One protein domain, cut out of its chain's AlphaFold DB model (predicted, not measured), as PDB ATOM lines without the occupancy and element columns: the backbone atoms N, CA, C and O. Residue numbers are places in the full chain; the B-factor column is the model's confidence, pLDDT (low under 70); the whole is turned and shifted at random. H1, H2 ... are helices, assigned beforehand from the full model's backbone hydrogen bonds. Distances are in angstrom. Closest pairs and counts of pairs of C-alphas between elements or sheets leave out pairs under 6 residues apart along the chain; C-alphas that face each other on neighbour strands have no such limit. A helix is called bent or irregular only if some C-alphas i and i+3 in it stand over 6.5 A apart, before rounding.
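Overview. This is residues 4 to 149 of the 149 residues of an uncharacterized protein of Natronomonas sp. CBA1123 (UniProt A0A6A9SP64). Picture a flat slab of helices with H6 through its middle: the hairpin of H4 and H5, with H3 leading into H4, packs on one side of H6, while H1 lies on the other side, and the kinked H2 crosses one end of the slab from H1 to H3. The 146 printed residues have six named helices, H1 to H6, and no named strand, an all-helix class. The whole is compact, with a radius of gyration of the C-alphas of 17.0 A and spans of 53 by 39 by 18 A.

Arrangement. Start at H1, residues 4 to 25, then find H2, residues 32 to 57, irregular with C-alphas 37 and 40 7.5 A apart and a kink of 56 degrees near residue 39. Residues 16 to 24 of H1 touch H2, closest at the C-alphas of Ile 20 and Gly 41, 3.6 A. H3, residues 62 to 72, and H4, residues 74 to 88, meet only through their link. H4 and H5, residues 98 to 120, form a helical hairpin, at a shallow tilt of 21 degrees, opposite ways; their closest C-alphas, Thr 85 and Gly 99, are 4.4 A apart. H6, residues 123 to 147, is the hub and makes a bundle, a group of helices, with H3, H4 and H5. Look at its closest C-alphas to H4, His 80 and Val 134, 4.6 A, and to H2, Val 48 and Ala 124, 5.5 A. H1 only just touches H6, with 3 pairs of C-alphas within 8 A, the closest Ala 12 and Ile 136, 6.9 A. Every O i to N i+4 pair is within hydrogen-bond range in H1, H3, H4, H5 and H6, and 20 of 22 in H2.

Along the chain. Find C-alpha 4 at (-5.123, -15.806, 38.604); from there H1 runs 31.0 A. H2 spans 34.2 A, H5 32.0 A, and H6 35.8 A to C-alpha 147 at (-15.584, -21.449, 40.172).

Size, cuts and confidence. The C-alphas farthest apart, Ala 59 and Ser 149, are 54.0 A apart. The printed part has no cut and no long link. In this model, residues 89 to 100 and 147 to 149 have pLDDT under 70.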
ATOM      1  N   TYR A   4      -4.202 -15.132  39.514       71.06
ATOM      2  CA  TYR A   4      -5.123 -15.806  38.604       71.06
ATOM      3  C   TYR A   4      -6.122 -14.860  37.914       71.06
ATOM      4  O   TYR A   4      -6.234 -14.889  36.693       71.06
ATOM      5  N   GLN A   5      -6.806 -13.980  38.651       71.31
ATOM      6  CA  GLN A   5      -7.810 -13.070  38.079       71.31
ATOM      7  C   GLN A   5      -7.167 -12.063  37.117       71.31
ATOM      8  O   GLN A   5      -7.700 -11.796  36.041       71.31
ATOM      9  N   VAL A   6      -5.975 -11.566  37.465       73.00
ATOM     10  CA  VAL A   6      -5.176 -10.699  36.586       73.00
ATOM     11  C   VAL A   6      -4.752 -11.451  35.323       73.00
ATOM     12  O   VAL A   6      -4.850 -10.907  34.226       73.00
ATOM     13  N   PHE A   7      -4.329 -12.712  35.450       78.31
ATOM     14  CA  PHE A   7      -3.983 -13.551  34.304       78.31
ATOM     15  C   PHE A   7      -5.182 -13.788  33.375       78.31
ATOM     16  O   PHE A   7      -5.052 -13.599  32.169       78.31
ATOM     17  N   VAL A   8      -6.351 -14.146  33.915       80.38
ATOM     18  CA  VAL A   8      -7.577 -14.359  33.125       80.38
ATOM     19  C   VAL A   8      -8.002 -13.069  32.419       80.38
ATOM     20  O   VAL A   8      -8.337 -13.106  31.235       80.38
ATOM     21  N   TRP A   9      -7.924 -11.924  33.102       80.44
ATOM     22  CA  TRP A   9      -8.223 -10.620  32.510       80.44
ATOM     23  C   TRP A   9      -7.272 -10.282  31.352       80.44
ATOM     24  O   TRP A   9      -7.724  -9.948  30.255       80.44
ATOM     25  N   LEU A  10      -5.957 -10.428  31.559       84.62
ATOM     26  CA  LEU A  10      -4.950 -10.202  30.515       84.62
ATOM     27  C   LEU A  10      -5.117 -11.172  29.343       84.62
ATOM     28  O   LEU A  10      -4.961 -10.770  28.191       84.62
ATOM     29  N   PHE A  11      -5.458 -12.430  29.620       87.94
ATOM     30  CA  PHE A  11      -5.714 -13.433  28.593       87.94
ATOM     31  C   PHE A  11      -6.937 -13.070  27.746       87.94
ATOM     32  O   PHE A  11      -6.861 -13.128  26.521       87.94
ATOM     33  N   ALA A  12      -8.037 -12.635  28.370       88.31
ATOM     34  CA  ALA A  12      -9.240 -12.207  27.657       88.31
ATOM     35  C   ALA A  12      -8.957 -11.012  26.730       88.31
ATOM     36  O   ALA A  12      -9.332 -11.035  25.557       88.31
ATOM     37  N   TRP A  13      -8.228 -10.002  27.209       90.12
ATOM     38  CA  TRP A  13      -7.825  -8.865  26.376       90.12
ATOM     39  C   TRP A  13      -6.804  -9.239  25.297       90.12
ATOM     40  O   TRP A  13      -6.882  -8.730  24.178       90.12
ATOM     41  N   GLY A  14      -5.887 -10.164  25.591       91.44
ATOM     42  CA  GLY A  14      -4.974 -10.736  24.603       91.44
ATOM     43  C   GLY A  14      -5.725 -11.457  23.482       91.44
ATOM     44  O   GLY A  14      -5.418 -11.251  22.309       91.44
ATOM     45  N   PHE A  15      -6.758 -12.231  23.829       93.38
ATOM     46  CA  PHE A  15      -7.646 -12.873  22.863       93.38
ATOM     47  C   PHE A  15      -8.397 -11.847  22.009       93.38
ATOM     48  O   PHE A  15      -8.428 -11.993  20.792       93.38
ATOM     49  N   VAL A  16      -8.938 -10.779  22.604       94.06
ATOM     50  CA  VAL A  16      -9.607  -9.688  21.864       94.06
ATOM     51  C   VAL A  16      -8.651  -9.047  20.857       94.06
ATOM     52  O   VAL A  16      -8.991  -8.917  19.682       94.06
ATOM     53  N   GLY A  17      -7.438  -8.694  21.291       93.06
ATOM     54  CA  GLY A  17      -6.420  -8.108  20.419       93.06
ATOM     55  C   GLY A  17      -6.034  -9.042  19.271       93.06
ATOM     56  O   GLY A  17      -6.029  -8.625  18.113       93.06
ATOM     57  N   ALA A  18      -5.781 -10.318  19.570       93.62
ATOM     58  CA  ALA A  18      -5.486 -11.325  18.557       93.62
ATOM     59  C   ALA A  18      -6.660 -11.515  17.584       93.62
ATOM     60  O   ALA A  18      -6.445 -11.558  16.378       93.62
ATOM     61  N   SER A  19      -7.892 -11.558  18.089       95.38
ATOM     62  CA  SER A  19      -9.108 -11.686  17.284       95.38
ATOM     63  C   SER A  19      -9.257 -10.530  16.293       95.38
ATOM     64  O   SER A  19      -9.495 -10.771  15.113       95.38
ATOM     65  N   ILE A  20      -9.027  -9.284  16.727       94.25
ATOM     66  CA  ILE A  20      -9.042  -8.094  15.855       94.25
ATOM     67  C   ILE A  20      -7.935  -8.165  14.794       94.25
ATOM     68  O   ILE A  20      -8.173  -7.860  13.624       94.25
ATOM     69  N   VAL A  21      -6.724  -8.581  15.173       95.81
ATOM     70  CA  VAL A  21      -5.609  -8.725  14.225       95.81
ATOM     71  C   VAL A  21      -5.923  -9.796  13.187       95.81
ATOM     72  O   VAL A  21      -5.764  -9.551  11.996       95.81
ATOM     73  N   VAL A  22      -6.416 -10.958  13.609       93.94
ATOM     74  CA  VAL A  22      -6.777 -12.040  12.688       93.94
ATOM     75  C   VAL A  22      -7.919 -11.584  11.785       93.94
ATOM     76  O   VAL A  22      -7.760 -11.630  10.572       93.94
ATOM     77  N   ALA A  23      -9.012 -11.044  12.324       93.44
ATOM     78  CA  ALA A  23     -10.140 -10.561  11.525       93.44
ATOM     79  C   ALA A  23      -9.760  -9.457  10.516       93.44
ATOM     80  O   ALA A  23     -10.380  -9.346   9.469       93.44
ATOM     81  N   SER A  24      -8.736  -8.645  10.805       92.19
ATOM     82  CA  SER A  24      -8.278  -7.584   9.894       92.19
ATOM     83  C   SER A  24      -7.238  -8.034   8.862       92.19
ATOM     84  O   SER A  24      -6.982  -7.305   7.903       92.19
ATOM     85  N   THR A  25      -6.617  -9.203   9.046       93.19
ATOM     86  CA  THR A  25      -5.522  -9.693   8.185       93.19
ATOM     87  C   THR A  25      -5.822 -11.011   7.482       93.19
ATOM     88  O   THR A  25      -5.174 -11.337   6.488       93.19
ATOM     89  N   SER A  26      -6.798 -11.766   7.974       83.94
ATOM     90  CA  SER A  26      -7.302 -12.981   7.345       83.94
ATOM     91  C   SER A  26      -8.555 -12.673   6.527       83.94
ATOM     92  O   SER A  26      -9.276 -11.722   6.815       83.94
ATOM     93  N   GLY A  27      -8.773 -13.444   5.460       85.00
ATOM     94  CA  GLY A  27     -10.026 -13.384   4.707       85.00
ATOM     95  C   GLY A  27     -11.191 -13.993   5.489       85.00
ATOM     96  O   GLY A  27     -11.026 -14.428   6.631       85.00
ATOM     97  N   ASP A  28     -12.350 -14.066   4.835       88.00
ATOM     98  CA  ASP A  28     -13.582 -14.561   5.449       88.00
ATOM     99  C   ASP A  28     -13.398 -15.938   6.119       88.00
ATOM    100  O   ASP A  28     -12.754 -16.831   5.547       88.00
ATOM    101  N   PRO A  29     -13.968 -16.146   7.322       87.56
ATOM    102  CA  PRO A  29     -13.838 -17.405   8.038       87.56
ATOM    103  C   PRO A  29     -14.511 -18.534   7.251       87.56
ATOM    104  O   PRO A  29     -15.689 -18.466   6.904       87.56
ATOM    105  N   THR A  30     -13.760 -19.608   6.996       91.38
ATOM    106  CA  THR A  30     -14.258 -20.767   6.228       91.38
ATOM    107  C   THR A  30     -14.666 -21.939   7.117       91.38
ATOM    108  O   THR A  30     -15.369 -22.848   6.671       91.38
ATOM    109  N   THR A  31     -14.258 -21.917   8.390       92.69
ATOM    110  CA  THR A  31     -14.585 -22.944   9.383       92.69
ATOM    111  C   THR A  31     -15.246 -22.354  10.633       92.69
ATOM    112  O   THR A  31     -15.189 -21.151  10.903       92.69
ATOM    113  N   VAL A  32     -15.868 -23.222  11.442       91.88
ATOM    114  CA  VAL A  32     -16.442 -22.844  12.748       91.88
ATOM    115  C   VAL A  32     -15.357 -22.330  13.698       91.88
ATOM    116  O   VAL A  32     -15.577 -21.359  14.415       91.88
ATOM    117  N   THR A  33     -14.173 -22.945  13.685       89.56
ATOM    118  CA  THR A  33     -13.044 -22.517  14.519       89.56
ATOM    119  C   THR A  33     -12.554 -21.129  14.117       89.56
ATOM    120  O   THR A  33     -12.354 -20.290  14.992       89.56
ATOM    121  N   ASP A  34     -12.440 -20.854  12.812       88.25
ATOM    122  CA  ASP A  34     -12.091 -19.515  12.318       88.25
ATOM    123  C   ASP A  34     -13.132 -18.493  12.763       88.25
ATOM    124  O   ASP A  34     -12.781 -17.426  13.260       88.25
ATOM    125  N   SER A  35     -14.414 -18.858  12.663       89.56
ATOM    126  CA  SER A  35     -15.521 -18.006  13.095       89.56
ATOM    127  C   SER A  35     -15.409 -17.659  14.580       89.56
ATOM    128  O   SER A  35     -15.570 -16.500  14.939       89.56
ATOM    129  N   LEU A  36     -15.077 -18.623  15.446       89.12
ATOM    130  CA  LEU A  36     -14.900 -18.385  16.885       89.12
ATOM    131  C   LEU A  36     -13.684 -17.504  17.195       89.12
ATOM    132  O   LEU A  36     -13.775 -16.613  18.038       89.12
ATOM    133  N   ILE A  37     -12.556 -17.735  16.518       91.00
ATOM    134  CA  ILE A  37     -11.328 -16.950  16.711       91.00
ATOM    135  C   ILE A  37     -11.532 -15.514  16.230       91.00
ATOM    136  O   ILE A  37     -11.079 -14.578  16.888       91.00
ATOM    137  N   GLN A  38     -12.215 -15.326  15.103       93.12
ATOM    138  CA  GLN A  38     -12.430 -14.017  14.494       93.12
ATOM    139  C   GLN A  38     -13.635 -13.270  15.065       93.12
ATOM    140  O   GLN A  38     -13.718 -12.064  14.871       93.12
ATOM    141  N   PHE A  39     -14.554 -13.944  15.766       92.50
ATOM    142  CA  PHE A  39     -15.857 -13.391  16.155       92.50
ATOM    143  C   PHE A  39     -15.770 -12.000  16.791       92.50
ATOM    144  O   PHE A  39     -16.448 -11.073  16.354       92.50
ATOM    145  N   VAL A  40     -14.914 -11.840  17.804       93.94
ATOM    146  CA  VAL A  40     -14.768 -10.567  18.527       93.94
ATOM    147  C   VAL A  40     -14.165  -9.488  17.627       93.94
ATOM    148  O   VAL A  40     -14.606  -8.341  17.656       93.94
ATOM    149  N   GLY A  41     -13.186  -9.854  16.801       94.56
ATOM    150  CA  GLY A  41     -12.573  -8.973  15.817       94.56
ATOM    151  C   GLY A  41     -13.551  -8.513  14.741       94.56
ATOM    152  O   GLY A  41     -13.631  -7.318  14.472       94.56
ATOM    153  N   LEU A  42     -14.334  -9.432  14.176       95.06
ATOM    154  CA  LEU A  42     -15.372  -9.127  13.191       95.06
ATOM    155  C   LEU A  42     -16.445  -8.226  13.798       95.06
ATOM    156  O   LEU A  42     -16.768  -7.203  13.208       95.06
ATOM    157  N   PHE A  43     -16.915  -8.535  15.010       95.44
ATOM    158  CA  PHE A  43     -17.848  -7.675  15.738       95.44
ATOM    159  C   PHE A  43     -17.292  -6.257  15.929       95.44
ATOM    160  O   PHE A  43     -17.993  -5.276  15.676       95.44
ATOM    161  N   TYR A  44     -16.028  -6.133  16.351       96.12
ATOM    162  CA  TYR A  44     -15.375  -4.838  16.528       96.12
ATOM    163  C   TYR A  44     -15.310  -4.048  15.214       96.12
ATOM    164  O   TYR A  44     -15.725  -2.889  15.168       96.12
ATOM    165  N   LEU A  45     -14.794  -4.668  14.151       95.44
ATOM    166  CA  LEU A  45     -14.595  -4.023  12.854       95.44
ATOM    167  C   LEU A  45     -15.926  -3.619  12.213       95.44
ATOM    168  O   LEU A  45     -16.049  -2.488  11.743       95.44
ATOM    169  N   ASP A  46     -16.923  -4.502  12.258       96.44
ATOM    170  CA  ASP A  46     -18.263  -4.259  11.723       96.44
ATOM    171  C   ASP A  46     -18.975  -3.127  12.475       96.44
ATOM    172  O   ASP A  46     -19.500  -2.193  11.866       96.44
ATOM    173  N   THR A  47     -18.891  -3.126  13.810       96.25
ATOM    174  CA  THR A  47     -19.452  -2.048  14.637       96.25
ATOM    175  C   THR A  47     -18.791  -0.709  14.314       96.25
ATOM    176  O   THR A  47     -19.482   0.288  14.103       96.25
ATOM    177  N   VAL A  48     -17.456  -0.660  14.240       96.56
ATOM    178  CA  VAL A  48     -16.727   0.576  13.906       96.56
ATOM    179  C   VAL A  48     -17.086   1.066  12.503       96.56
ATOM    180  O   VAL A  48     -17.298   2.266  12.322       96.56
ATOM    181  N   SER A  49     -17.170   0.162  11.524       95.94
ATOM    182  CA  SER A  49     -17.576   0.489  10.155       95.94
ATOM    183  C   SER A  49     -18.982   1.083  10.124       95.94
ATOM    184  O   SER A  49     -19.174   2.186   9.617       95.94
ATOM    185  N   THR A  50     -19.938   0.416  10.770       96.06
ATOM    186  CA  THR A  50     -21.340   0.846  10.839       96.06
ATOM    187  C   THR A  50     -21.490   2.219  11.499       96.06
ATOM    188  O   THR A  50     -22.217   3.080  11.006       96.06
ATOM    189  N   LEU A  51     -20.777   2.475  12.601       94.38
ATOM    190  CA  LEU A  51     -20.812   3.775  13.285       94.38
ATOM    191  C   LEU A  51     -20.217   4.905  12.430       94.38
ATOM    192  O   LEU A  51     -20.670   6.056  12.503       94.38
ATOM    193  N   ARG A  52     -19.204   4.599  11.614       92.44
ATOM    194  CA  ARG A  52     -18.619   5.560  10.672       92.44
ATOM    195  C   ARG A  52     -19.559   5.838   9.508       92.44
ATOM    196  O   ARG A  52     -19.806   7.005   9.228       92.44
ATOM    197  N   GLU A  53     -20.153   4.804   8.922       93.88
ATOM    198  CA  GLU A  53     -21.162   4.956   7.871       93.88
ATOM    199  C   GLU A  53     -22.348   5.791   8.368       93.88
ATOM    200  O   GLU A  53     -22.741   6.763   7.726       93.88
ATOM    201  N   PHE A  54     -22.853   5.510   9.574       91.44
ATOM    202  CA  PHE A  54     -23.885   6.341  10.191       91.44
ATOM    203  C   PHE A  54     -23.449   7.805  10.291       91.44
ATOM    204  O   PHE A  54     -24.223   8.697   9.954       91.44
ATOM    205  N   THR A  55     -22.207   8.065  10.710       89.38
ATOM    206  CA  THR A  55     -21.673   9.430  10.820       89.38
ATOM    207  C   THR A  55     -21.725  10.175   9.490       89.38
ATOM    208  O   THR A  55     -22.133  11.336   9.467       89.38
ATOM    209  N   GLU A  56     -21.363   9.505   8.396       88.88
ATOM    210  CA  GLU A  56     -21.381  10.063   7.040       88.88
ATOM    211  C   GLU A  56     -22.802  10.325   6.525       88.88
ATOM    212  O   GLU A  56     -23.021  11.266   5.763       88.88
ATOM    213  N   LEU A  57     -23.776   9.528   6.972       91.06
ATOM    214  CA  LEU A  57     -25.184   9.664   6.599       91.06
ATOM    215  C   LEU A  57     -25.942  10.703   7.441       91.06
ATOM    216  O   LEU A  57     -27.040  11.122   7.065       91.06
ATOM    217  N   THR A  58     -25.392  11.134   8.580       85.94
ATOM    218  CA  THR A  58     -26.037  12.151   9.420       85.94
ATOM    219  C   THR A  58     -25.853  13.567   8.872       85.94
ATOM    220  O   THR A  58     -24.834  13.909   8.283       85.94
ATOM    221  N   ALA A  59     -26.806  14.455   9.166       88.69
ATOM    222  CA  ALA A  59     -26.653  15.895   8.924       88.69
ATOM    223  C   ALA A  59     -25.746  16.600   9.961       88.69
ATOM    224  O   ALA A  59     -25.600  17.825   9.938       88.69
ATOM    225  N   ILE A  60     -25.177  15.852  10.912       88.69
ATOM    226  CA  ILE A  60     -24.343  16.372  11.998       88.69
ATOM    227  C   ILE A  60     -22.887  16.381  11.527       88.69
ATOM    228  O   ILE A  60     -22.436  15.467  10.845       88.69
ATOM    229  N   ALA A  61     -22.121  17.412  11.897       89.69
ATOM    230  CA  ALA A  61     -20.707  17.447  11.533       89.69
ATOM    231  C   ALA A  61     -19.964  16.237  12.147       89.69
ATOM    232  O   ALA A  61     -20.093  16.031  13.359       89.69
ATOM    233  N   PRO A  62     -19.120  15.508  11.387       87.38
ATOM    234  CA  PRO A  62     -18.550  14.224  11.816       87.38
ATOM    235  C   PRO A  62     -17.859  14.242  13.182       87.38
ATOM    236  O   PRO A  62     -18.027  13.332  13.987       87.38
ATOM    237  N   ARG A  63     -17.148  15.334  13.491       88.25
ATOM    238  CA  ARG A  63     -16.477  15.534  14.786       88.25
ATOM    239  C   ARG A  63     -17.423  15.478  15.991       88.25
ATOM    240  O   ARG A  63     -17.008  15.077  17.069       88.25
ATOM    241  N   TRP A  64     -18.667  15.926  15.829       92.31
ATOM    242  CA  TRP A  64     -19.649  15.954  16.911       92.31
ATOM    243  C   TRP A  64     -20.305  14.592  17.095       92.31
ATOM    244  O   TRP A  64     -20.547  14.195  18.230       92.31
ATOM    245  N   THR A  65     -20.540  13.866  16.003       91.94
ATOM    246  CA  THR A  65     -21.028  12.485  16.055       91.94
ATOM    247  C   THR A  65     -19.994  11.574  16.718       91.94
ATOM    248  O   THR A  65     -20.335  10.841  17.643       91.94
ATOM    249  N   ASP A  66     -18.717  11.701  16.343       91.69
ATOM    250  CA  ASP A  66     -17.639  10.921  16.956       91.69
ATOM    251  C   ASP A  66     -17.424  11.278  18.436       91.69
ATOM    252  O   ASP A  66     -17.348  10.393  19.289       91.69
ATOM    253  N   ALA A  67     -17.454  12.570  18.785       92.44
ATOM    254  CA  ALA A  67     -17.453  12.984  20.186       92.44
ATOM    255  C   ALA A  67     -18.649  12.402  20.961       92.44
ATOM    256  O   ALA A  67     -18.503  11.991  22.112       92.44
ATOM    257  N   GLY A  68     -19.818  12.314  20.318       92.50
ATOM    258  CA  GLY A  68     -20.995  11.637  20.852       92.50
ATOM    259  C   GLY A  68     -20.720  10.169  21.179       92.50
ATOM    260  O   GLY A  68     -21.023   9.736  22.288       92.50
ATOM    261  N   TYR A  69     -20.083   9.418  20.278       95.94
ATOM    262  CA  TYR A  69     -19.692   8.030  20.544       95.94
ATOM    263  C   TYR A  69     -18.718   7.905  21.715       95.94
ATOM    264  O   TYR A  69     -18.911   7.048  22.580       95.94
ATOM    265  N   ALA A  70     -17.723   8.793  21.795       93.50
ATOM    266  CA  ALA A  70     -16.787   8.814  22.915       93.50
ATOM    267  C   ALA A  70     -17.508   9.064  24.252       93.50
ATOM    268  O   ALA A  70     -17.236   8.378  25.235       93.50
ATOM    269  N   VAL A  71     -18.475   9.985  24.294       93.81
ATOM    270  CA  VAL A  71     -19.282  10.241  25.498       93.81
ATOM    271  C   VAL A  71     -20.178   9.049  25.834       93.81
ATOM    272  O   VAL A  71     -20.236   8.631  26.989       93.81
ATOM    273  N   VAL A  72     -20.849   8.460  24.842       95.56
ATOM    274  CA  VAL A  72     -21.735   7.302  25.048       95.56
ATOM    275  C   VAL A  72     -20.960   6.090  25.569       95.56
ATOM    276  O   VAL A  72     -21.498   5.347  26.389       95.56
ATOM    277  N   SER A  73     -19.688   5.927  25.188       94.94
ATOM    278  CA  SER A  73     -18.821   4.839  25.669       94.94
ATOM    279  C   SER A  73     -18.624   4.816  27.192       94.94
ATOM    280  O   SER A  73     -18.306   3.771  27.758       94.94
ATOM    281  N   VAL A  74     -18.872   5.935  27.887       93.25
ATOM    282  CA  VAL A  74     -18.803   6.015  29.356       93.25
ATOM    283  C   VAL A  74     -19.764   5.025  30.012       93.25
ATOM    284  O   VAL A  74     -19.430   4.449  31.043       93.25
ATOM    285  N   VAL A  75     -20.941   4.794  29.418       93.94
ATOM    286  CA  VAL A  75     -21.951   3.881  29.972       93.94
ATOM    287  C   VAL A  75     -21.433   2.435  30.021       93.94
ATOM    288  O   VAL A  75     -21.327   1.888  31.121       93.94
ATOM    289  N   PRO A  76     -21.060   1.798  28.894       93.81
ATOM    290  CA  PRO A  76     -20.490   0.454  28.917       93.81
ATOM    291  C   PRO A  76     -19.144   0.377  29.659       93.81
ATOM    292  O   PRO A  76     -18.907  -0.608  30.353       93.81
ATOM    293  N   LEU A  77     -18.292   1.412  29.616       90.00
ATOM    294  CA  LEU A  77     -17.072   1.445  30.441       90.00
ATOM    295  C   LEU A  77     -17.394   1.405  31.939       90.00
ATOM    296  O   LEU A  77     -16.783   0.632  32.674       90.00
ATOM    297  N   GLY A  78     -18.373   2.191  32.386       87.31
ATOM    298  CA  GLY A  78     -18.829   2.191  33.774       87.31
ATOM    299  C   GLY A  78     -19.372   0.827  34.197       87.31
ATOM    300  O   GLY A  78     -19.030   0.342  35.273       87.31
ATOM    301  N   VAL A  79     -20.142   0.169  33.325       90.69
ATOM    302  CA  VAL A  79     -20.620  -1.204  33.554       90.69
ATOM    303  C   VAL A  79     -19.452  -2.187  33.656       90.69
ATOM    304  O   VAL A  79     -19.430  -3.000  34.576       90.69
ATOM    305  N   HIS A  80     -18.461  -2.110  32.763       89.06
ATOM    306  CA  HIS A  80     -17.280  -2.974  32.822       89.06
ATOM    307  C   HIS A  80     -16.506  -2.794  34.132       89.06
ATOM    308  O   HIS A  80     -16.204  -3.784  34.797       89.06
ATOM    309  N   VAL A  81     -16.219  -1.547  34.520       86.12
ATOM    310  CA  VAL A  81     -15.506  -1.244  35.771       86.12
ATOM    311  C   VAL A  81     -16.305  -1.744  36.972       86.12
ATOM    312  O   VAL A  81     -15.735  -2.397  37.837       86.12
ATOM    313  N   PHE A  82     -17.622  -1.528  36.995       84.94
ATOM    314  CA  PHE A  82     -18.489  -2.042  38.055       84.94
ATOM    315  C   PHE A  82     -18.422  -3.572  38.172       84.94
ATOM    316  O   PHE A  82     -18.222  -4.090  39.268       84.94
ATOM    317  N   LEU A  83     -18.538  -4.297  37.053       84.56
ATOM    318  CA  LEU A  83     -18.452  -5.762  37.031       84.56
ATOM    319  C   LEU A  83     -17.070  -6.264  37.465       84.56
ATOM    320  O   LEU A  83     -16.980  -7.217  38.235       84.56
ATOM    321  N   ALA A  84     -15.999  -5.612  37.007       79.81
ATOM    322  CA  ALA A  84     -14.629  -5.959  37.373       79.81
ATOM    323  C   ALA A  84     -14.360  -5.720  38.867       79.81
ATOM    324  O   ALA A  84     -13.755  -6.562  39.527       79.81
ATOM    325  N   THR A  85     -14.847  -4.605  39.416       79.25
ATOM    326  CA  THR A  85     -14.780  -4.306  40.850       79.25
ATOM    327  C   THR A  85     -15.580  -5.312  41.668       79.25
ATOM    328  O   THR A  85     -15.065  -5.815  42.662       79.25
ATOM    329  N   ALA A  86     -16.799  -5.651  41.240       78.88
ATOM    330  CA  ALA A  86     -17.627  -6.644  41.917       78.88
ATOM    331  C   ALA A  86     -16.970  -8.034  41.923       78.88
ATOM    332  O   ALA A  86     -16.949  -8.687  42.963       78.88
ATOM    333  N   ALA A  87     -16.378  -8.458  40.801       74.25
ATOM    334  CA  ALA A  87     -15.627  -9.712  40.718       74.25
ATOM    335  C   ALA A  87     -14.366  -9.700  41.604       74.25
ATOM    336  O   ALA A  87     -14.019 -10.709  42.201       74.25
ATOM    337  N   ALA A  88     -13.690  -8.555  41.724       72.06
ATOM    338  CA  ALA A  88     -12.481  -8.418  42.535       72.06
ATOM    339  C   ALA A  88     -12.739  -8.284  44.047       72.06
ATOM    340  O   ALA A  88     -11.793  -8.410  44.823       72.06
ATOM    341  N   ALA A  89     -13.971  -7.974  44.459       69.88
ATOM    342  CA  ALA A  89     -14.360  -7.782  45.857       69.88
ATOM    343  C   ALA A  89     -14.898  -9.060  46.528       69.88
ATOM    344  O   ALA A  89     -15.182  -9.053  47.722       69.88
ATOM    345  N   TYR A  90     -15.065 -10.149  45.780       63.75
ATOM    346  CA  TYR A  90     -15.645 -11.391  46.283       63.75
ATOM    347  C   TYR A  90     -14.542 -12.433  46.557       63.75
ATOM    348  O   TYR A  90     -13.813 -12.745  45.617       63.75
ATOM    349  N   PRO A  91     -14.391 -13.003  47.775       58.34
ATOM    350  CA  PRO A  91     -14.923 -12.631  49.091       58.34
ATOM    351  C   PRO A  91     -13.831 -12.020  50.010       58.34
ATOM    352  O   PRO A  91     -13.752 -12.357  51.190       58.34
ATOM    353  N   ASP A  92     -12.941 -11.178  49.478       57.47
ATOM    354  CA  ASP A  92     -11.788 -10.644  50.225       57.47
ATOM    355  C   ASP A  92     -12.237  -9.701  51.377       57.47
ATOM    356  O   ASP A  92     -12.695  -8.585  51.137       57.47
ATOM    357  N   GLU A  93     -12.066 -10.118  52.643       53.28
ATOM    358  CA  GLU A  93     -12.367  -9.334  53.867       53.28
ATOM    359  C   GLU A  93     -11.303  -8.257  54.225       53.28
ATOM    360  O   GLU A  93     -11.145  -7.898  55.394       53.28
ATOM    361  N   GLU A  94     -10.528  -7.731  53.269       53.62
ATOM    362  CA  GLU A  94      -9.452  -6.768  53.579       53.62
ATOM    363  C   GLU A  94      -9.855  -5.277  53.466       53.62
ATOM    364  O   GLU A  94     -10.633  -4.895  52.591       53.62
ATOM    365  N   PRO A  95      -9.277  -4.394  54.316       49.06
ATOM    366  CA  PRO A  95      -9.696  -2.992  54.487       49.06
ATOM    367  C   PRO A  95      -9.282  -2.036  53.350       49.06
ATOM    368  O   PRO A  95      -9.700  -0.881  53.342       49.06
ATOM    369  N   LEU A  96      -8.471  -2.507  52.400       55.56
ATOM    370  CA  LEU A  96      -8.226  -1.888  51.093       55.56
ATOM    371  C   LEU A  96      -8.413  -2.994  50.053       55.56
ATOM    372  O   LEU A  96      -7.452  -3.532  49.503       55.56
ATOM    373  N   GLY A  97      -9.670  -3.398  49.877       62.69
ATOM    374  CA  GLY A  97     -10.030  -4.526  49.033       62.69
ATOM    375  C   GLY A  97      -9.547  -4.308  47.603       62.69
ATOM    376  O   GLY A  97      -9.583  -3.199  47.067       62.69
ATOM    377  N   ALA A  98      -9.108  -5.376  46.940       64.88
ATOM    378  CA  ALA A  98      -8.677  -5.310  45.547       64.88
ATOM    379  C   ALA A  98      -9.737  -4.697  44.607       64.88
ATOM    380  O   ALA A  98      -9.375  -4.110  43.588       64.88
ATOM    381  N   GLY A  99     -11.020  -4.774  44.975       66.75
ATOM    382  CA  GLY A  99     -12.113  -4.071  44.307       66.75
ATOM    383  C   GLY A  99     -11.931  -2.549  44.249       66.75
ATOM    384  O   GLY A  99     -12.141  -1.968  43.184       66.75
ATOM    385  N   ASP A 100     -11.465  -1.911  45.325       69.19
ATOM    386  CA  ASP A 100     -11.259  -0.455  45.381       69.19
ATOM    387  C   ASP A 100     -10.093  -0.017  44.487       69.19
ATOM    388  O   ASP A 100     -10.180   0.988  43.777       69.19
ATOM    389  N   ALA A 101      -9.013  -0.806  44.456       70.50
ATOM    390  CA  ALA A 101      -7.876  -0.563  43.570       70.50
ATOM    391  C   ALA A 101      -8.263  -0.722  42.089       70.50
ATOM    392  O   ALA A 101      -7.887   0.109  41.258       70.50
ATOM    393  N   VAL A 102      -9.054  -1.752  41.761       72.94
ATOM    394  CA  VAL A 102      -9.598  -1.977  40.410       72.94
ATOM    395  C   VAL A 102     -10.555  -0.856  40.014       72.94
ATOM    396  O   VAL A 102     -10.470  -0.358  38.892       72.94
ATOM    397  N   PHE A 103     -11.411  -0.405  40.933       75.56
ATOM    398  CA  PHE A 103     -12.337   0.696  40.686       75.56
ATOM    399  C   PHE A 103     -11.590   2.006  40.411       75.56
ATOM    400  O   PHE A 103     -11.852   2.677  39.411       75.56
ATOM    401  N   GLY A 104     -10.622   2.355  41.266       79.31
ATOM    402  CA  GLY A 104      -9.824   3.573  41.129       79.31
ATOM    403  C   GLY A 104      -9.000   3.589  39.841       79.31
ATOM    404  O   GLY A 104      -9.090   4.538  39.059       79.31
ATOM    405  N   LEU A 105      -8.246   2.516  39.575       79.19
ATOM    406  CA  LEU A 105      -7.443   2.398  38.355       79.19
ATOM    407  C   LEU A 105      -8.327   2.352  37.102       79.19
ATOM    408  O   LEU A 105      -8.050   3.059  36.135       79.19
ATOM    409  N   GLY A 106      -9.408   1.568  37.131       79.94
ATOM    410  CA  GLY A 106     -10.362   1.445  36.029       79.94
ATOM    411  C   GLY A 106     -11.031   2.774  35.688       79.94
ATOM    412  O   GLY A 106     -11.159   3.112  34.514       79.94
ATOM    413  N   THR A 107     -11.367   3.578  36.699       80.69
ATOM    414  CA  THR A 107     -11.930   4.921  36.505       80.69
ATOM    415  C   THR A 107     -10.923   5.869  35.853       80.69
ATOM    416  O   THR A 107     -11.273   6.572  34.905       80.69
ATOM    417  N   ILE A 108      -9.661   5.869  36.304       85.00
ATOM    418  CA  ILE A 108      -8.598   6.701  35.711       85.00
ATOM    419  C   ILE A 108      -8.354   6.302  34.253       85.00
ATOM    420  O   ILE A 108      -8.334   7.161  33.372       85.00
ATOM    421  N   VAL A 109      -8.202   5.003  33.985       85.75
ATOM    422  CA  VAL A 109      -7.981   4.486  32.629       85.75
ATOM    423  C   VAL A 109      -9.179   4.793  31.731       85.75
ATOM    424  O   VAL A 109      -8.983   5.265  30.615       85.75
ATOM    425  N   GLY A 110     -10.407   4.602  32.222       85.75
ATOM    426  CA  GLY A 110     -11.633   4.928  31.494       85.75
ATOM    427  C   GLY A 110     -11.726   6.414  31.146       85.75
ATOM    428  O   GLY A 110     -11.996   6.759  29.998       85.75
ATOM    429  N   PHE A 111     -11.420   7.302  32.094       87.12
ATOM    430  CA  PHE A 111     -11.387   8.743  31.845       87.12
ATOM    431  C   PHE A 111     -10.334   9.120  30.794       87.12
ATOM    432  O   PHE A 111     -10.634   9.846  29.844       87.12
ATOM    433  N   CYS A 112      -9.119   8.579  30.911       89.19
ATOM    434  CA  CYS A 112      -8.064   8.770  29.919       89.19
ATOM    435  C   CYS A 112      -8.471   8.241  28.535       89.19
ATOM    436  O   CYS A 112      -8.181   8.889  27.532       89.19
ATOM    437  N   ALA A 113      -9.166   7.102  28.468       88.12
ATOM    438  CA  ALA A 113      -9.645   6.522  27.219       88.12
ATOM    439  C   ALA A 113     -10.701   7.412  26.548       88.12
ATOM    440  O   ALA A 113     -10.618   7.647  25.346       88.12
ATOM    441  N   VAL A 114     -11.634   7.979  27.321       91.44
ATOM    442  CA  VAL A 114     -12.632   8.941  26.821       91.44
ATOM    443  C   VAL A 114     -11.964  10.211  26.305       91.44
ATOM    444  O   VAL A 114     -12.272  10.656  25.200       91.44
ATOM    445  N   LEU A 115     -11.003  10.769  27.050       89.12
ATOM    446  CA  LEU A 115     -10.237  11.926  26.586       89.12
ATOM    447  C   LEU A 115      -9.453  11.622  25.307       89.12
ATOM    448  O   LEU A 115      -9.477  12.427  24.380       89.12
ATOM    449  N   ALA A 116      -8.799  10.463  25.223       85.94
ATOM    450  CA  ALA A 116      -8.121  10.032  24.004       85.94
ATOM    451  C   ALA A 116      -9.113   9.882  22.837       85.94
ATOM    452  O   ALA A 116      -8.835  10.357  21.739       85.94
ATOM    453  N   GLY A 117     -10.293   9.304  23.086       88.25
ATOM    454  CA  GLY A 117     -11.388   9.208  22.122       88.25
ATOM    455  C   GLY A 117     -11.778  10.567  21.546       88.25
ATOM    456  O   GLY A 117     -11.840  10.725  20.329       88.25
ATOM    457  N   LEU A 118     -11.946  11.564  22.416       90.50
ATOM    458  CA  LEU A 118     -12.294  12.933  22.029       90.50
ATOM    459  C   LEU A 118     -11.164  13.658  21.285       90.50
ATOM    460  O   LEU A 118     -11.425  14.355  20.308       90.50
ATOM    461  N   VAL A 119      -9.916  13.522  21.743       91.00
ATOM    462  CA  VAL A 119      -8.759  14.241  21.178       91.00
ATOM    463  C   VAL A 119      -8.352  13.679  19.818       91.00
ATOM    464  O   VAL A 119      -8.008  14.445  18.918       91.00
ATOM    465  N   PHE A 120      -8.384  12.356  19.660       92.31
ATOM    466  CA  PHE A 120      -7.893  11.679  18.459       92.31
ATOM    467  C   PHE A 120      -8.995  11.304  17.462       92.31
ATOM    468  O   PHE A 120      -8.680  10.748  16.412       92.31
ATOM    469  N   GLY A 121     -10.265  11.597  17.757       90.19
ATOM    470  CA  GLY A 121     -11.386  11.213  16.892       90.19
ATOM    471  C   GLY A 121     -11.561   9.691  16.812       90.19
ATOM    472  O   GLY A 121     -11.657   9.123  15.723       90.19
ATOM    473  N   LEU A 122     -11.477   9.022  17.966       92.44
ATOM    474  CA  LEU A 122     -11.572   7.565  18.105       92.44
ATOM    475  C   LEU A 122     -12.866   7.146  18.820       92.44
ATOM    476  O   LEU A 122     -12.903   6.090  19.452       92.44
ATOM    477  N   GLY A 123     -13.914   7.970  18.773       93.00
ATOM    478  CA  GLY A 123     -15.162   7.723  19.484       93.00
ATOM    479  C   GLY A 123     -15.843   6.421  19.071       93.00
ATOM    480  O   GLY A 123     -16.244   5.649  19.942       93.00
ATOM    481  N   ALA A 124     -15.915   6.128  17.768       93.88
ATOM    482  CA  ALA A 124     -16.489   4.870  17.276       93.88
ATOM    483  C   ALA A 124     -15.723   3.633  17.787       93.88
ATOM    484  O   ALA A 124     -16.325   2.661  18.244       93.88
ATOM    485  N   GLN A 125     -14.389   3.687  17.757       95.06
ATOM    486  CA  GLN A 125     -13.500   2.633  18.248       95.06
ATOM    487  C   GLN A 125     -13.640   2.444  19.757       95.06
ATOM    488  O   GLN A 125     -13.726   1.314  20.237       95.06
ATOM    489  N   LEU A 126     -13.693   3.548  20.504       95.25
ATOM    490  CA  LEU A 126     -13.867   3.522  21.948       95.25
ATOM    491  C   LEU A 126     -15.227   2.931  22.329       95.25
ATOM    492  O   LEU A 126     -15.294   2.089  23.222       95.25
ATOM    493  N   LEU A 127     -16.296   3.310  21.624       95.38
ATOM    494  CA  LEU A 127     -17.628   2.757  21.847       95.38
ATOM    495  C   LEU A 127     -17.666   1.251  21.548       95.38
ATOM    496  O   LEU A 127     -18.076   0.477  22.412       95.38
ATOM    497  N   ALA A 128     -17.165   0.808  20.393       96.00
ATOM    498  CA  ALA A 128     -17.100  -0.617  20.062       96.00
ATOM    499  C   ALA A 128     -16.274  -1.411  21.095       96.00
ATOM    500  O   ALA A 128     -16.729  -2.432  21.616       96.00
ATOM    501  N   GLY A 129     -15.092  -0.902  21.461       94.25
ATOM    502  CA  GLY A 129     -14.227  -1.512  22.472       94.25
ATOM    503  C   GLY A 129     -14.869  -1.569  23.860       94.25
ATOM    504  O   GLY A 129     -14.738  -2.569  24.562       94.25
ATOM    505  N   SER A 130     -15.619  -0.537  24.250       94.25
ATOM    506  CA  SER A 130     -16.316  -0.503  25.539       94.25
ATOM    507  C   SER A 130     -17.439  -1.539  25.642       94.25
ATOM    508  O   SER A 130     -17.617  -2.142  26.698       94.25
ATOM    509  N   ILE A 131     -18.153  -1.821  24.547       95.81
ATOM    510  CA  ILE A 131     -19.170  -2.883  24.501       95.81
ATOM    511  C   ILE A 131     -18.511  -4.257  24.677       95.81
ATOM    512  O   ILE A 131     -18.992  -5.084  25.454       95.81
ATOM    513  N   ILE A 132     -17.369  -4.482  24.020       94.69
ATOM    514  CA  ILE A 132     -16.571  -5.704  24.198       94.69
ATOM    515  C   ILE A 132     -16.107  -5.833  25.651       94.69
ATOM    516  O   ILE A 132     -16.205  -6.915  26.232       94.69
ATOM    517  N   ALA A 133     -15.676  -4.727  26.267       91.31
ATOM    518  CA  ALA A 133     -15.286  -4.706  27.672       91.31
ATOM    519  C   ALA A 133     -16.425  -5.204  28.579       91.31
ATOM    520  O   ALA A 133     -16.188  -6.042  29.449       91.31
ATOM    521  N   VAL A 134     -17.674  -4.780  28.355       91.75
ATOM    522  CA  VAL A 134     -18.830  -5.303  29.112       91.75
ATOM    523  C   VAL A 134     -18.941  -6.822  28.978       91.75
ATOM    524  O   VAL A 134     -19.080  -7.503  29.992       91.75
ATOM    525  N   GLY A 135     -18.817  -7.360  27.762       88.94
ATOM    526  CA  GLY A 135     -18.844  -8.808  27.523       88.94
ATOM    527  C   GLY A 135     -17.774  -9.561  28.321       88.94
ATOM    528  O   GLY A 135     -18.077 -10.566  28.965       88.94
ATOM    529  N   ILE A 136     -16.547  -9.030  28.361       88.31
ATOM    530  CA  ILE A 136     -15.458  -9.568  29.194       88.31
ATOM    531  C   ILE A 136     -15.829  -9.497  30.679       88.31
ATOM    532  O   ILE A 136     -15.659 -10.477  31.398       88.31
ATOM    533  N   GLY A 137     -16.363  -8.362  31.138       85.38
ATOM    534  CA  GLY A 137     -16.763  -8.162  32.532       85.38
ATOM    535  C   GLY A 137     -17.811  -9.179  32.988       85.38
ATOM    536  O   GLY A 137     -17.673  -9.767  34.057       85.38
ATOM    537  N   VAL A 138     -18.817  -9.447  32.150       87.19
ATOM    538  CA  VAL A 138     -19.853 -10.456  32.420       87.19
ATOM    539  C   VAL A 138     -19.256 -11.862  32.452       87.19
ATOM    540  O   VAL A 138     -19.563 -12.629  33.362       87.19
ATOM    541  N   ALA A 139     -18.390 -12.203  31.493       84.38
ATOM    542  CA  ALA A 139     -17.744 -13.514  31.447       84.38
ATOM    543  C   ALA A 139     -16.881 -13.763  32.691       84.38
ATOM    544  O   ALA A 139     -16.972 -14.824  33.301       84.38
ATOM    545  N   MET A 140     -16.088 -12.771  33.101       79.50
ATOM    546  CA  MET A 140     -15.251 -12.863  34.296       79.50
ATOM    547  C   MET A 140     -16.078 -12.969  35.575       79.50
ATOM    548  O   MET A 140     -15.808 -13.844  36.391       79.50
ATOM    549  N   PHE A 141     -17.108 -12.133  35.726       80.12
ATOM    550  CA  PHE A 141     -18.015 -12.216  36.867       80.12
ATOM    551  C   PHE A 141     -18.702 -13.588  36.939       80.12
ATOM    552  O   PHE A 141     -18.767 -14.194  38.003       80.12
ATOM    553  N   GLY A 142     -19.155 -14.124  35.802       79.94
ATOM    554  CA  GLY A 142     -19.742 -15.461  35.724       79.94
ATOM    555  C   GLY A 142     -18.766 -16.582  36.096       79.94
ATOM    556  O   GLY A 142     -19.158 -17.505  36.803       79.94
ATOM    557  N   ILE A 143     -17.503 -16.500  35.657       76.56
ATOM    558  CA  ILE A 143     -16.447 -17.458  36.032       76.56
ATOM    559  C   ILE A 143     -16.200 -17.415  37.541       76.56
ATOM    560  O   ILE A 143     -16.150 -18.467  38.169       76.56
ATOM    561  N   GLU A 144     -16.092 -16.222  38.122       73.38
ATOM    562  CA  GLU A 144     -15.876 -16.062  39.561       73.38
ATOM    563  C   GLU A 144     -17.043 -16.653  40.365       73.38
ATOM    564  O   GLU A 144     -16.836 -17.437  41.285       73.38
ATOM    565  N   VAL A 145     -18.285 -16.380  39.950       75.31
ATOM    566  CA  VAL A 145     -19.484 -16.964  40.575       75.31
ATOM    567  C   VAL A 145     -19.527 -18.492  40.431       75.31
ATOM    568  O   VAL A 145     -20.003 -19.177  41.333       75.31
ATOM    569  N   ALA A 146     -19.061 -19.041  39.306       75.25
ATOM    570  CA  ALA A 146     -19.137 -20.473  39.023       75.25
ATOM    571  C   ALA A 146     -18.002 -21.298  39.654       75.25
ATOM    572  O   ALA A 146     -18.217 -22.471  39.961       75.25
ATOM    573  N   PHE A 147     -16.807 -20.719  39.811       69.94
ATOM    574  CA  PHE A 147     -15.584 -21.449  40.172       69.94
ATOM    575  C   PHE A 147     -14.830 -20.879  41.384       69.94
ATOM    576  O   PHE A 147     -13.861 -21.499  41.814       69.94
ATOM    577  N   GLY A 148     -15.244 -19.738  41.946       61.19
ATOM    578  CA  GLY A 148     -14.603 -19.070  43.090       61.19
ATOM    579  C   GLY A 148     -14.887 -19.703  44.461       61.19
ATOM    580  O   GLY A 148     -15.118 -18.975  45.425       61.19
ATOM    581  N   SER A 149     -14.920 -21.040  44.549       50.03
ATOM    582  CA  SER A 149     -15.077 -21.807  45.802       50.03
ATOM    583  C   SER A 149     -13.745 -22.226  46.410       50.03
ATOM    584  O   SER A 149     -12.977 -22.885  45.669       50.03
TER     585      SER A 149